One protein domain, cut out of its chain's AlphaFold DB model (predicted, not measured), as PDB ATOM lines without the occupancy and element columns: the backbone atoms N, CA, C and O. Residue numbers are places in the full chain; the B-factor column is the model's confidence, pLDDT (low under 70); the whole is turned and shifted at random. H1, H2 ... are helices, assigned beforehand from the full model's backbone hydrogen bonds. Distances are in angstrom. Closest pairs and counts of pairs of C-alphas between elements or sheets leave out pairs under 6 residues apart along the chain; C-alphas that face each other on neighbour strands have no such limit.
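Overview. This is residues 3 to 82 of the 101 residues of the protein "Low molecular weight protein-tyrosine-phosphatase yfkJ" of Sphingobacterium daejeonense (UniProt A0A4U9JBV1). What is the shape? With little regular structure, it has helices H1 and H2 side by side, long loops, and short H3 away from both, reached by residues 54 to 70. What are the figures? Three named helices, in the order H1, H2, H3, hold 27 of 80 printed residues: all helix, no named strand. The whole is compact, radius of gyration of the C-alphas 12.3 A, spans 31 by 29 by 22 A.

Arrangement. Which helices touch? H1, residues 9 to 23, touches H2, residues 46 to 53, at a shallow tilt of 15 degrees, the same way; their closest C-alphas, of Leu 12 and Ser 48, are 6.3 A apart. H3, residues 71 to 74, is apart from both. And the backbones? Every O i to N i+4 pair is within hydrogen-bond range in H1 and H2; H3 is too short for one.

Along the chain. Where does H1 begin? C-alpha 9 is at (120.192, 184.461, 150.228); H1 measures 21.3 A. And the others? H2 measures 10.3 A; H3, 4.7 A, ends at C-alpha 74 (126.038, 201.257, 138.849).

Size, cuts and confidence. How large? The farthest C-alphas, Gly 25 and Trp 38, are 35.0 A apart. Any cuts or doubts? The printed part has no cut, both links are long, and no printed residue is under 70 in pLDDT.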
ATOM      1  N   CYS A   3     117.857 190.205 147.565       98.62
ATOM      2  CA  CYS A   3     116.818 189.455 148.282       98.62
ATOM      3  C   CYS A   3     116.031 190.375 149.225       98.62
ATOM      4  O   CYS A   3     116.206 191.581 149.167       98.62
ATOM      5  N   LEU A   4     115.187 189.840 150.113       98.50
ATOM      6  CA  LEU A   4     114.427 190.682 151.050       98.50
ATOM      7  C   LEU A   4     115.320 191.399 152.082       98.50
ATOM      8  O   LEU A   4     115.358 192.617 152.122       98.50
ATOM      9  N   GLY A   5     116.040 190.651 152.925       98.19
ATOM     10  CA  GLY A   5     116.730 191.218 154.098       98.19
ATOM     11  C   GLY A   5     118.256 191.255 154.018       98.19
ATOM     12  O   GLY A   5     118.897 191.514 155.024       98.19
ATOM     13  N   ASN A   6     118.847 190.884 152.880       98.75
ATOM     14  CA  ASN A   6     120.300 190.870 152.644       98.75
ATOM     15  C   ASN A   6     121.184 190.193 153.711       98.75
ATOM     16  O   ASN A   6     122.344 190.542 153.860       98.75
ATOM     17  N   ILE A   7     120.670 189.178 154.411       98.69
ATOM     18  CA  ILE A   7     121.461 188.408 155.390       98.69
ATOM     19  C   ILE A   7     121.596 186.920 155.053       98.69
ATOM     20  O   ILE A   7     122.562 186.297 155.469       98.69
ATOM     21  N   CYS A   8     120.674 186.333 154.282       98.31
ATOM     22  CA  CYS A   8     120.701 184.888 154.011       98.31
ATOM     23  C   CYS A   8     121.057 184.559 152.559       98.31
ATOM     24  O   CYS A   8     122.092 183.955 152.295       98.31
ATOM     25  N   ARG A   9     120.162 184.920 151.627       98.44
ATOM     26  CA  ARG A   9     120.192 184.461 150.228       98.44
ATOM     27  C   ARG A   9     121.144 185.287 149.368       98.44
ATOM     28  O   ARG A   9     122.056 184.723 148.775       98.44
ATOM     29  N   SER A  10     120.956 186.609 149.317       98.62
ATOM     30  CA  SER A  10     121.796 187.465 148.473       98.62
ATOM     31  C   SER A  10     123.271 187.536 148.912       98.62
ATOM     32  O   SER A  10     124.095 187.494 148.004       98.62
ATOM     33  N   PRO A  11     123.643 187.512 150.214       98.69
ATOM     34  CA  PRO A  11     125.053 187.406 150.622       98.69
ATOM     35  C   PRO A  11     125.719 186.100 150.188       98.69
ATOM     36  O   PRO A  11     126.834 186.086 149.674       98.69
ATOM     37  N   LEU A  12     125.004 184.977 150.338       98.50
ATOM     38  CA  LEU A  12     125.508 183.673 149.917       98.50
ATOM     39  C   LEU A  12     125.737 183.641 148.402       98.50
ATOM     40  O   LEU A  12     126.778 183.181 147.945       98.50
ATOM     41  N   ALA A  13     124.786 184.167 147.628       98.56
ATOM     42  CA  ALA A  13     124.908 184.234 146.179       98.56
ATOM     43  C   ALA A  13     126.029 185.187 145.722       98.56
ATOM     44  O   ALA A  13     126.746 184.854 144.784       98.56
ATOM     45  N   HIS A  14     126.214 186.321 146.407       98.56
ATOM     46  CA  HIS A  14     127.344 187.231 146.200       98.56
ATOM     47  C   HIS A  14     128.671 186.503 146.420       98.56
ATOM     48  O   HIS A  14     129.457 186.416 145.485       98.56
ATOM     49  N   GLY A  15     128.889 185.897 147.592       98.38
ATOM     50  CA  GLY A  15     130.158 185.218 147.879       98.38
ATOM     51  C   GLY A  15     130.466 184.060 146.923       98.38
ATOM     52  O   GLY A  15     131.613 183.867 146.531       98.38
ATOM     53  N   ILE A  16     129.446 183.304 146.502       98.44
ATOM     54  CA  ILE A  16     129.611 182.243 145.496       98.44
ATOM     55  C   ILE A  16     130.010 182.827 144.140       98.44
ATOM     56  O   ILE A  16     130.925 182.311 143.502       98.44
ATOM     57  N   MET A  17     129.334 183.884 143.687       98.44
ATOM     58  CA  MET A  17     129.615 184.474 142.383       98.44
ATOM     59  C   MET A  17     130.983 185.157 142.351       98.44
ATOM     60  O   MET A  17     131.720 184.953 141.395       98.44
ATOM     61  N   GLU A  18     131.360 185.870 143.409       98.12
ATOM     62  CA  GLU A  18     132.690 186.472 143.554       98.12
ATOM     63  C   GLU A  18     133.799 185.405 143.523       98.12
ATOM     64  O   GLU A  18     134.783 185.544 142.794       98.12
ATOM     65  N   PHE A  19     133.606 184.284 144.231       98.00
ATOM     66  CA  PHE A  19     134.513 183.137 144.161       98.00
ATOM     67  C   PHE A  19     134.649 182.607 142.725       98.00
ATOM     68  O   PHE A  19     135.760 182.437 142.229       98.00
ATOM     69  N   MET A  20     133.530 182.390 142.027       98.25
ATOM     70  CA  MET A  20     133.541 181.884 140.651       98.25
ATOM     71  C   MET A  20     134.189 182.861 139.662       98.25
ATOM     72  O   MET A  20     134.933 182.424 138.787       98.25
ATOM     73  N   VAL A  21     133.926 184.162 139.792       98.06
ATOM     74  CA  VAL A  21     134.535 185.226 138.975       98.06
ATOM     75  C   VAL A  21     136.052 185.178 139.101       98.06
ATOM     76  O   VAL A  21     136.752 185.118 138.090       98.06
ATOM     77  N   LYS A  22     136.556 185.093 140.337       97.12
ATOM     78  CA  LYS A  22     137.989 185.000 140.614       97.12
ATOM     79  C   LYS A  22     138.618 183.726 140.044       97.12
ATOM     80  O   LYS A  22     139.651 183.812 139.385       97.12
ATOM     81  N   GLU A  23     137.997 182.567 140.256       97.69
ATOM     82  CA  GLU A  23     138.498 181.278 139.748       97.69
ATOM     83  C   GLU A  23     138.576 181.237 138.214       97.69
ATOM     84  O   GLU A  23     139.441 180.569 137.652       97.69
ATOM     85  N   ASN A  24     137.696 181.971 137.530       98.31
ATOM     86  CA  ASN A  24     137.670 182.047 136.068       98.31
ATOM     87  C   ASN A  24     138.464 183.239 135.503       98.31
ATOM     88  O   ASN A  24     138.468 183.434 134.289       98.31
ATOM     89  N   GLY A  25     139.132 184.034 136.349       98.12
ATOM     90  CA  GLY A  25     139.915 185.196 135.916       98.12
ATOM     91  C   GLY A  25     139.079 186.289 135.243       98.12
ATOM     92  O   GLY A  25     139.562 186.949 134.325       98.12
ATOM     93  N   LEU A  26     137.820 186.446 135.661       98.25
ATOM     94  CA  LEU A  26     136.915 187.480 135.165       98.25
ATOM     95  C   LEU A  26     137.073 188.765 135.988       98.25
ATOM     96  O   LEU A  26     137.298 188.711 137.194       98.25
ATOM     97  N   ASP A  27     136.912 189.913 135.335       97.12
ATOM     98  CA  ASP A  27     137.003 191.240 135.957       97.12
ATOM     99  C   ASP A  27     135.598 191.810 136.197       97.12
ATOM    100  O   ASP A  27     135.172 192.772 135.560       97.12
ATOM    101  N   TRP A  28     134.808 191.114 137.019       97.75
ATOM    102  CA  TRP A  28     133.440 191.518 137.356       97.75
ATOM    103  C   TRP A  28     133.365 191.983 138.804       97.75
ATOM    104  O   TRP A  28     133.849 191.304 139.709       97.75
ATOM    105  N   GLU A  29     132.677 193.097 139.024       97.75
ATOM    106  CA  GLU A  29     132.306 193.552 140.358       97.75
ATOM    107  C   GLU A  29     130.984 192.904 140.782       97.75
ATOM    108  O   GLU A  29     129.994 192.938 140.046       97.75
ATOM    109  N   ILE A  30     130.963 192.308 141.974       98.31
ATOM    110  CA  ILE A  30     129.788 191.636 142.530       98.31
ATOM    111  C   ILE A  30     129.419 192.307 143.848       98.31
ATOM    112  O   ILE A  30     130.274 192.513 144.699       98.31
ATOM    113  N   ASP A  31     128.130 192.590 144.032       98.31
ATOM    114  CA  ASP A  31     127.601 193.021 145.324       98.31
ATOM    115  C   ASP A  31     126.183 192.474 145.579       98.31
ATOM    116  O   ASP A  31     125.532 191.850 144.720       98.31
ATOM    117  N   SER A  32     125.676 192.685 146.792       98.62
ATOM    118  CA  SER A  32     124.344 192.296 147.220       98.62
ATOM    119  C   SER A  32     123.624 193.359 148.033       98.62
ATOM    120  O   SER A  32     124.239 194.022 148.857       98.62
ATOM    121  N   ALA A  33     122.301 193.408 147.880       98.81
ATOM    122  CA  ALA A  33     121.418 194.282 148.641       98.81
ATOM    123  C   ALA A  33     120.113 193.576 149.059       98.81
ATOM    124  O   ALA A  33     119.851 192.408 148.714       98.81
ATOM    125  N   GLY A  34     119.315 194.287 149.855       98.62
ATOM    126  CA  GLY A  34     118.013 193.885 150.384       98.62
ATOM    127  C   GLY A  34     116.908 194.831 149.926       98.62
ATOM    128  O   GLY A  34     117.160 196.021 149.823       98.62
ATOM    129  N   THR A  35     115.687 194.356 149.682       98.56
ATOM    130  CA  THR A  35     114.537 195.250 149.427       98.56
ATOM    131  C   THR A  35     113.936 195.837 150.706       98.56
ATOM    132  O   THR A  35     113.139 196.765 150.632       98.56
ATOM    133  N   GLY A  36     114.339 195.338 151.879       97.69
ATOM    134  CA  GLY A  36     114.005 195.923 153.174       97.69
ATOM    135  C   GLY A  36     115.220 196.219 154.048       97.69
ATOM    136  O   GLY A  36     116.311 195.681 153.849       97.69
ATOM    137  N   ASP A  37     115.012 197.084 155.037       97.88
ATOM    138  CA  ASP A  37     116.054 197.789 155.789       97.88
ATOM    139  C   ASP A  37     116.359 197.196 157.178       97.88
ATOM    140  O   ASP A  37     117.318 197.605 157.831       97.88
ATOM    141  N   TRP A  38     115.605 196.181 157.617       98.06
ATOM    142  CA  TRP A  38     115.670 195.601 158.971       98.06
ATOM    143  C   TRP A  38     117.054 195.137 159.440       98.06
ATOM    144  O   TRP A  38     117.259 194.901 160.634       98.06
ATOM    145  N   HIS A  39     117.978 194.904 158.512       98.19
ATOM    146  CA  HIS A  39     119.289 194.339 158.803       98.19
ATOM    147  C   HIS A  39     120.447 195.188 158.294       98.19
ATOM    148  O   HIS A  39     121.573 194.707 158.323       98.19
ATOM    149  N   VAL A  40     120.213 196.422 157.839       98.50
ATOM    150  CA  VAL A  40     121.292 197.281 157.327       98.50
ATOM    151  C   VAL A  40     122.438 197.382 158.343       98.50
ATOM    152  O   VAL A  40     122.228 197.606 159.533       98.50
ATOM    153  N   GLY A  41     123.666 197.164 157.872       98.44
ATOM    154  CA  GLY A  41     124.885 197.136 158.678       98.44
ATOM    155  C   GLY A  41     125.149 195.821 159.421       98.44
ATOM    156  O   GLY A  41     126.230 195.654 159.985       98.44
ATOM    157  N   HIS A  42     124.220 194.861 159.428       98.62
ATOM    158  CA  HIS A  42     124.444 193.557 160.052       98.62
ATOM    159  C   HIS A  42     125.293 192.643 159.161       98.62
ATOM    160  O   HIS A  42     125.287 192.744 157.935       98.62
ATOM    161  N   ALA A  43     126.019 191.715 159.784       98.62
ATOM    162  CA  ALA A  43     126.661 190.618 159.068       98.62
ATOM    163  C   ALA A  43     125.614 189.611 158.542       98.62
ATOM    164  O   ALA A  43     124.506 189.546 159.092       98.62
ATOM    165  N   PRO A  44     125.956 188.780 157.537       98.75
ATOM    166  CA  PRO A  44     125.086 187.703 157.087       98.75
ATOM    167  C   PRO A  44     124.695 186.745 158.220       98.75
ATOM    168  O   PRO A  44     125.412 186.575 159.210       98.75
ATOM    169  N   ASP A  45     123.548 186.088 158.054       98.69
ATOM    170  CA  ASP A  45     123.044 185.084 158.984       98.69
ATOM    171  C   ASP A  45     124.101 183.995 159.187       98.69
ATOM    172  O   ASP A  45     124.666 183.456 158.231       98.69
ATOM    173  N   LYS A  46     124.350 183.649 160.451       98.50
ATOM    174  CA  LYS A  46     125.403 182.703 160.844       98.50
ATOM    175  C   LYS A  46     125.286 181.354 160.131       98.50
ATOM    176  O   LYS A  46     126.304 180.717 159.879       98.50
ATOM    177  N   ARG A  47     124.070 180.919 159.784       98.62
ATOM    178  CA  ARG A  47     123.839 179.674 159.040       98.62
ATOM    179  C   ARG A  47     124.307 179.808 157.595       98.62
ATOM    180  O   ARG A  47     124.980 178.907 157.111       98.62
ATOM    181  N   SER A  48     124.018 180.928 156.929       98.38
ATOM    182  CA  SER A  48     124.538 181.200 155.582       98.38
ATOM    183  C   SER A  48     126.062 181.306 155.581       98.38
ATOM    184  O   SER A  48     126.702 180.725 154.708       98.38
ATOM    185  N   VAL A  49     126.645 181.975 156.584       98.69
ATOM    186  CA  VAL A  49     128.107 182.042 156.759       98.69
ATOM    187  C   VAL A  49     128.700 180.642 156.890       98.69
ATOM    188  O   VAL A  49     129.659 180.321 156.195       98.69
ATOM    189  N   GLN A  50     128.117 179.790 157.738       98.62
ATOM    190  CA  GLN A  50     128.600 178.423 157.927       98.62
ATOM    191  C   GLN A  50     128.523 177.613 156.627       98.62
ATOM    192  O   GLN A  50     129.504 176.996 156.229       98.62
ATOM    193  N   VAL A  51     127.391 177.680 155.922       98.50
ATOM    194  CA  VAL A  51     127.170 176.965 154.656       98.50
ATOM    195  C   VAL A  51     128.156 177.402 153.562       98.50
ATOM    196  O   VAL A  51     128.583 176.565 152.762       98.50
ATOM    197  N   ALA A  52     128.515 178.688 153.502       98.50
ATOM    198  CA  ALA A  52     129.552 179.190 152.598       98.50
ATOM    199  C   ALA A  52     130.940 178.672 153.004       98.50
ATOM    200  O   ALA A  52     131.685 178.143 152.176       98.50
ATOM    201  N   LYS A  53     131.250 178.754 154.303       98.38
ATOM    202  CA  LYS A  53     132.545 178.372 154.866       98.38
ATOM    203  C   LYS A  53     132.846 176.888 154.687       98.38
ATOM    204  O   LYS A  53     133.980 176.544 154.368       98.38
ATOM    205  N   ASP A  54     131.835 176.027 154.800       98.31
ATOM    206  CA  ASP A  54     131.947 174.585 154.534       98.31
ATOM    207  C   ASP A  54     132.386 174.280 153.087       98.31
ATOM    208  O   ASP A  54     132.849 173.180 152.794       98.31
ATOM    209  N   ARG A  55     132.263 175.256 152.177       98.00
ATOM    210  CA  ARG A  55     132.714 175.189 150.778       98.00
ATOM    211  C   ARG A  55     133.945 176.054 150.494       98.00
ATOM    212  O   ARG A  55     134.273 176.269 149.334       98.00
ATOM    213  N   GLY A  56     134.622 176.554 151.527       97.88
ATOM    214  CA  GLY A  56     135.828 177.372 151.386       97.88
ATOM    215  C   GLY A  56     135.579 178.843 151.037       97.88
ATOM    216  O   GLY A  56     136.522 179.530 150.658       97.88
ATOM    217  N   ILE A  57     134.344 179.339 151.175       98.56
ATOM    218  CA  ILE A  57     133.976 180.731 150.882       98.56
ATOM    219  C   ILE A  57     133.653 181.453 152.193       98.56
ATOM    220  O   ILE A  57     132.805 180.998 152.959       98.56
ATOM    221  N   ASP A  58     134.292 182.593 152.459       98.12
ATOM    222  CA  ASP A  58     134.001 183.413 153.640       98.12
ATOM    223  C   ASP A  58     133.180 184.652 153.270       98.12
ATOM    224  O   ASP A  58     133.677 185.570 152.627       98.12
ATOM    225  N   ILE A  59     131.923 184.688 153.719       98.62
ATOM    226  CA  ILE A  59     131.024 185.841 153.551       98.62
ATOM    227  C   ILE A  59     130.851 186.656 154.842       98.62
ATOM    228  O   ILE A  59     130.061 187.593 154.881       98.62
ATOM    229  N   SER A  60     131.560 186.325 155.926       98.31
ATOM    230  CA  SER A  60     131.377 186.972 157.238       98.31
ATOM    231  C   SER A  60     131.766 188.460 157.261       98.31
ATOM    232  O   SER A  60     131.302 189.220 158.120       98.31
ATOM    233  N   GLY A  61     132.585 188.890 156.297       98.00
ATOM    234  CA  GLY A  61     132.975 190.286 156.091       98.00
ATOM    235  C   GLY A  61     131.897 191.157 155.441       98.00
ATOM    236  O   GLY A  61     131.921 192.370 155.627       98.00
ATOM    237  N   GLN A  62     130.925 190.562 154.743       98.50
ATOM    238  CA  GLN A  62     129.875 191.311 154.047       98.50
ATOM    239  C   GLN A  62     128.961 192.036 155.039       98.50
ATOM    240  O   GLN A  62     128.824 191.630 156.200       98.50
ATOM    241  N   ARG A  63     128.324 193.119 154.601       98.62
ATOM    242  CA  ARG A  63     127.364 193.869 155.414       98.62
ATOM    243  C   ARG A  63     126.087 194.073 154.634       98.62
ATOM    244  O   ARG A  63     126.126 194.439 153.467       98.62
ATOM    245  N   ALA A  64     124.972 193.803 155.299       98.69
ATOM    246  CA  ALA A  64     123.666 193.997 154.715       98.69
ATOM    247  C   ALA A  64     123.446 195.483 154.395       98.69
ATOM    248  O   ALA A  64     123.755 196.353 155.210       98.69
ATOM    249  N   GLN A  65     122.888 195.761 153.226       98.69
ATOM    250  CA  GLN A  65     122.543 197.096 152.752       98.69
ATOM    251  C   GLN A  65     121.171 197.083 152.076       98.69
ATOM    252  O   GLN A  65     120.695 196.044 151.608       98.69
ATOM    253  N   LEU A  66     120.525 198.247 152.052       98.69
ATOM    254  CA  LEU A  66     119.263 198.444 151.352       98.69
ATOM    255  C   LEU A  66     119.541 198.646 149.860       98.69
ATOM    256  O   LEU A  66     120.560 199.218 149.485       98.69
ATOM    257  N   PHE A  67     118.641 198.165 149.014       98.62
ATOM    258  CA  PHE A  67     118.682 198.432 147.588       98.62
ATOM    259  C   PHE A  67     118.513 199.936 147.343       98.62
ATOM    260  O   PHE A  67     117.514 200.526 147.754       98.62
ATOM    261  N   ASP A  68     119.490 200.534 146.672       98.00
ATOM    262  CA  ASP A  68     119.474 201.932 146.259       98.00
ATOM    263  C   ASP A  68     119.100 202.003 144.768       98.00
ATOM    264  O   ASP A  68     119.742 201.327 143.962       98.00
ATOM    265  N   PRO A  69     118.103 202.805 144.350       97.81
ATOM    266  CA  PRO A  69     117.820 203.032 142.934       97.81
ATOM    267  C   PRO A  69     119.045 203.470 142.110       97.81
ATOM    268  O   PRO A  69     119.112 203.175 140.920       97.81
ATOM    269  N   ALA A  70     120.057 204.098 142.718       98.00
ATOM    270  CA  ALA A  70     121.323 204.400 142.048       98.00
ATOM    271  C   ALA A  70     122.026 203.141 141.501       98.00
ATOM    272  O   ALA A  70     122.723 203.221 140.487       98.00
ATOM    273  N   PHE A  71     121.784 201.964 142.088       98.38
ATOM    274  CA  PHE A  71     122.321 200.683 141.622       98.38
ATOM    275  C   PHE A  71     121.877 200.327 140.203       98.38
ATOM    276  O   PHE A  71     122.616 199.637 139.500       98.38
ATOM    277  N   PHE A  72     120.735 200.841 139.731       98.38
ATOM    278  CA  PHE A  72     120.352 200.709 138.327       98.38
ATOM    279  C   PHE A  72     121.349 201.369 137.381       98.38
ATOM    280  O   PHE A  72     121.485 200.917 136.253       98.38
ATOM    281  N   SER A  73     122.075 202.400 137.811       97.19
ATOM    282  CA  SER A  73     123.142 203.017 137.014       97.19
ATOM    283  C   SER A  73     124.517 202.394 137.263       97.19
ATOM    284  O   SER A  73     125.348 202.392 136.360       97.19
ATOM    285  N   SER A  74     124.746 201.832 138.454       97.44
ATOM    286  CA  SER A  74     126.038 201.257 138.849       97.44
ATOM    287  C   SER A  74     126.284 199.843 138.326       97.44
ATOM    288  O   SER A  74     127.434 199.490 138.093       97.44
ATOM    289  N   TYR A  75     125.236 199.034 138.135       98.19
ATOM    290  CA  TYR A  75     125.382 197.627 137.751       98.19
ATOM    291  C   TYR A  75     124.749 197.321 136.397       98.19
ATOM    292  O   TYR A  75     123.675 197.822 136.060       98.19
ATOM    293  N   ASP A  76     125.377 196.432 135.632       97.75
ATOM    294  CA  ASP A  76     124.845 195.964 134.349       97.75
ATOM    295  C   ASP A  76     123.686 194.975 134.507       97.75
ATOM    296  O   ASP A  76     122.848 194.860 133.613       97.75
ATOM    297  N   ARG A  77     123.657 194.222 135.614       97.94
ATOM    298  CA  ARG A  77     122.667 193.169 135.883       97.94
ATOM    299  C   ARG A  77     122.215 193.170 137.332       97.94
ATOM    300  O   ARG A  77     123.042 193.232 138.244       97.94
ATOM    301  N   ILE A  78     120.912 192.997 137.550       98.38
ATOM    302  CA  ILE A  78     120.313 192.957 138.888       98.38
ATOM    303  C   ILE A  78     119.544 191.649 139.076       98.38
ATOM    304  O   ILE A  78     118.369 191.507 138.760       98.38
ATOM    305  N   LEU A  79     120.219 190.657 139.658       98.25
ATOM    306  CA  LEU A  79     119.634 189.331 139.865       98.25
ATOM    307  C   LEU A  79     118.871 189.256 141.196       98.25
ATOM    308  O   LEU A  79     119.478 189.301 142.273       98.25
ATOM    309  N   VAL A  80     117.547 189.112 141.118       97.88
ATOM    310  CA  VAL A  80     116.625 188.980 142.262       97.88
ATOM    311  C   VAL A  80     116.353 187.513 142.621       97.88
ATOM    312  O   VAL A  80     116.316 186.644 141.754       97.88
ATOM    313  N   MET A  81     116.151 187.223 143.911       97.19
ATOM    314  CA  MET A  81     116.003 185.840 144.401       97.19
ATOM    315  C   MET A  81     114.586 185.265 144.281       97.19
ATOM    316  O   MET A  81     114.422 184.045 144.296       97.19
ATOM    317  N   ASP A  82     113.559 186.112 144.236       98.06
ATOM    318  CA  ASP A  82     112.164 185.687 144.130       98.06
ATOM    319  C   ASP A  82     111.278 186.758 143.470       98.06
ATOM    320  O   ASP A  82     111.718 187.869 143.171       98.06
TER     321      ASP A  82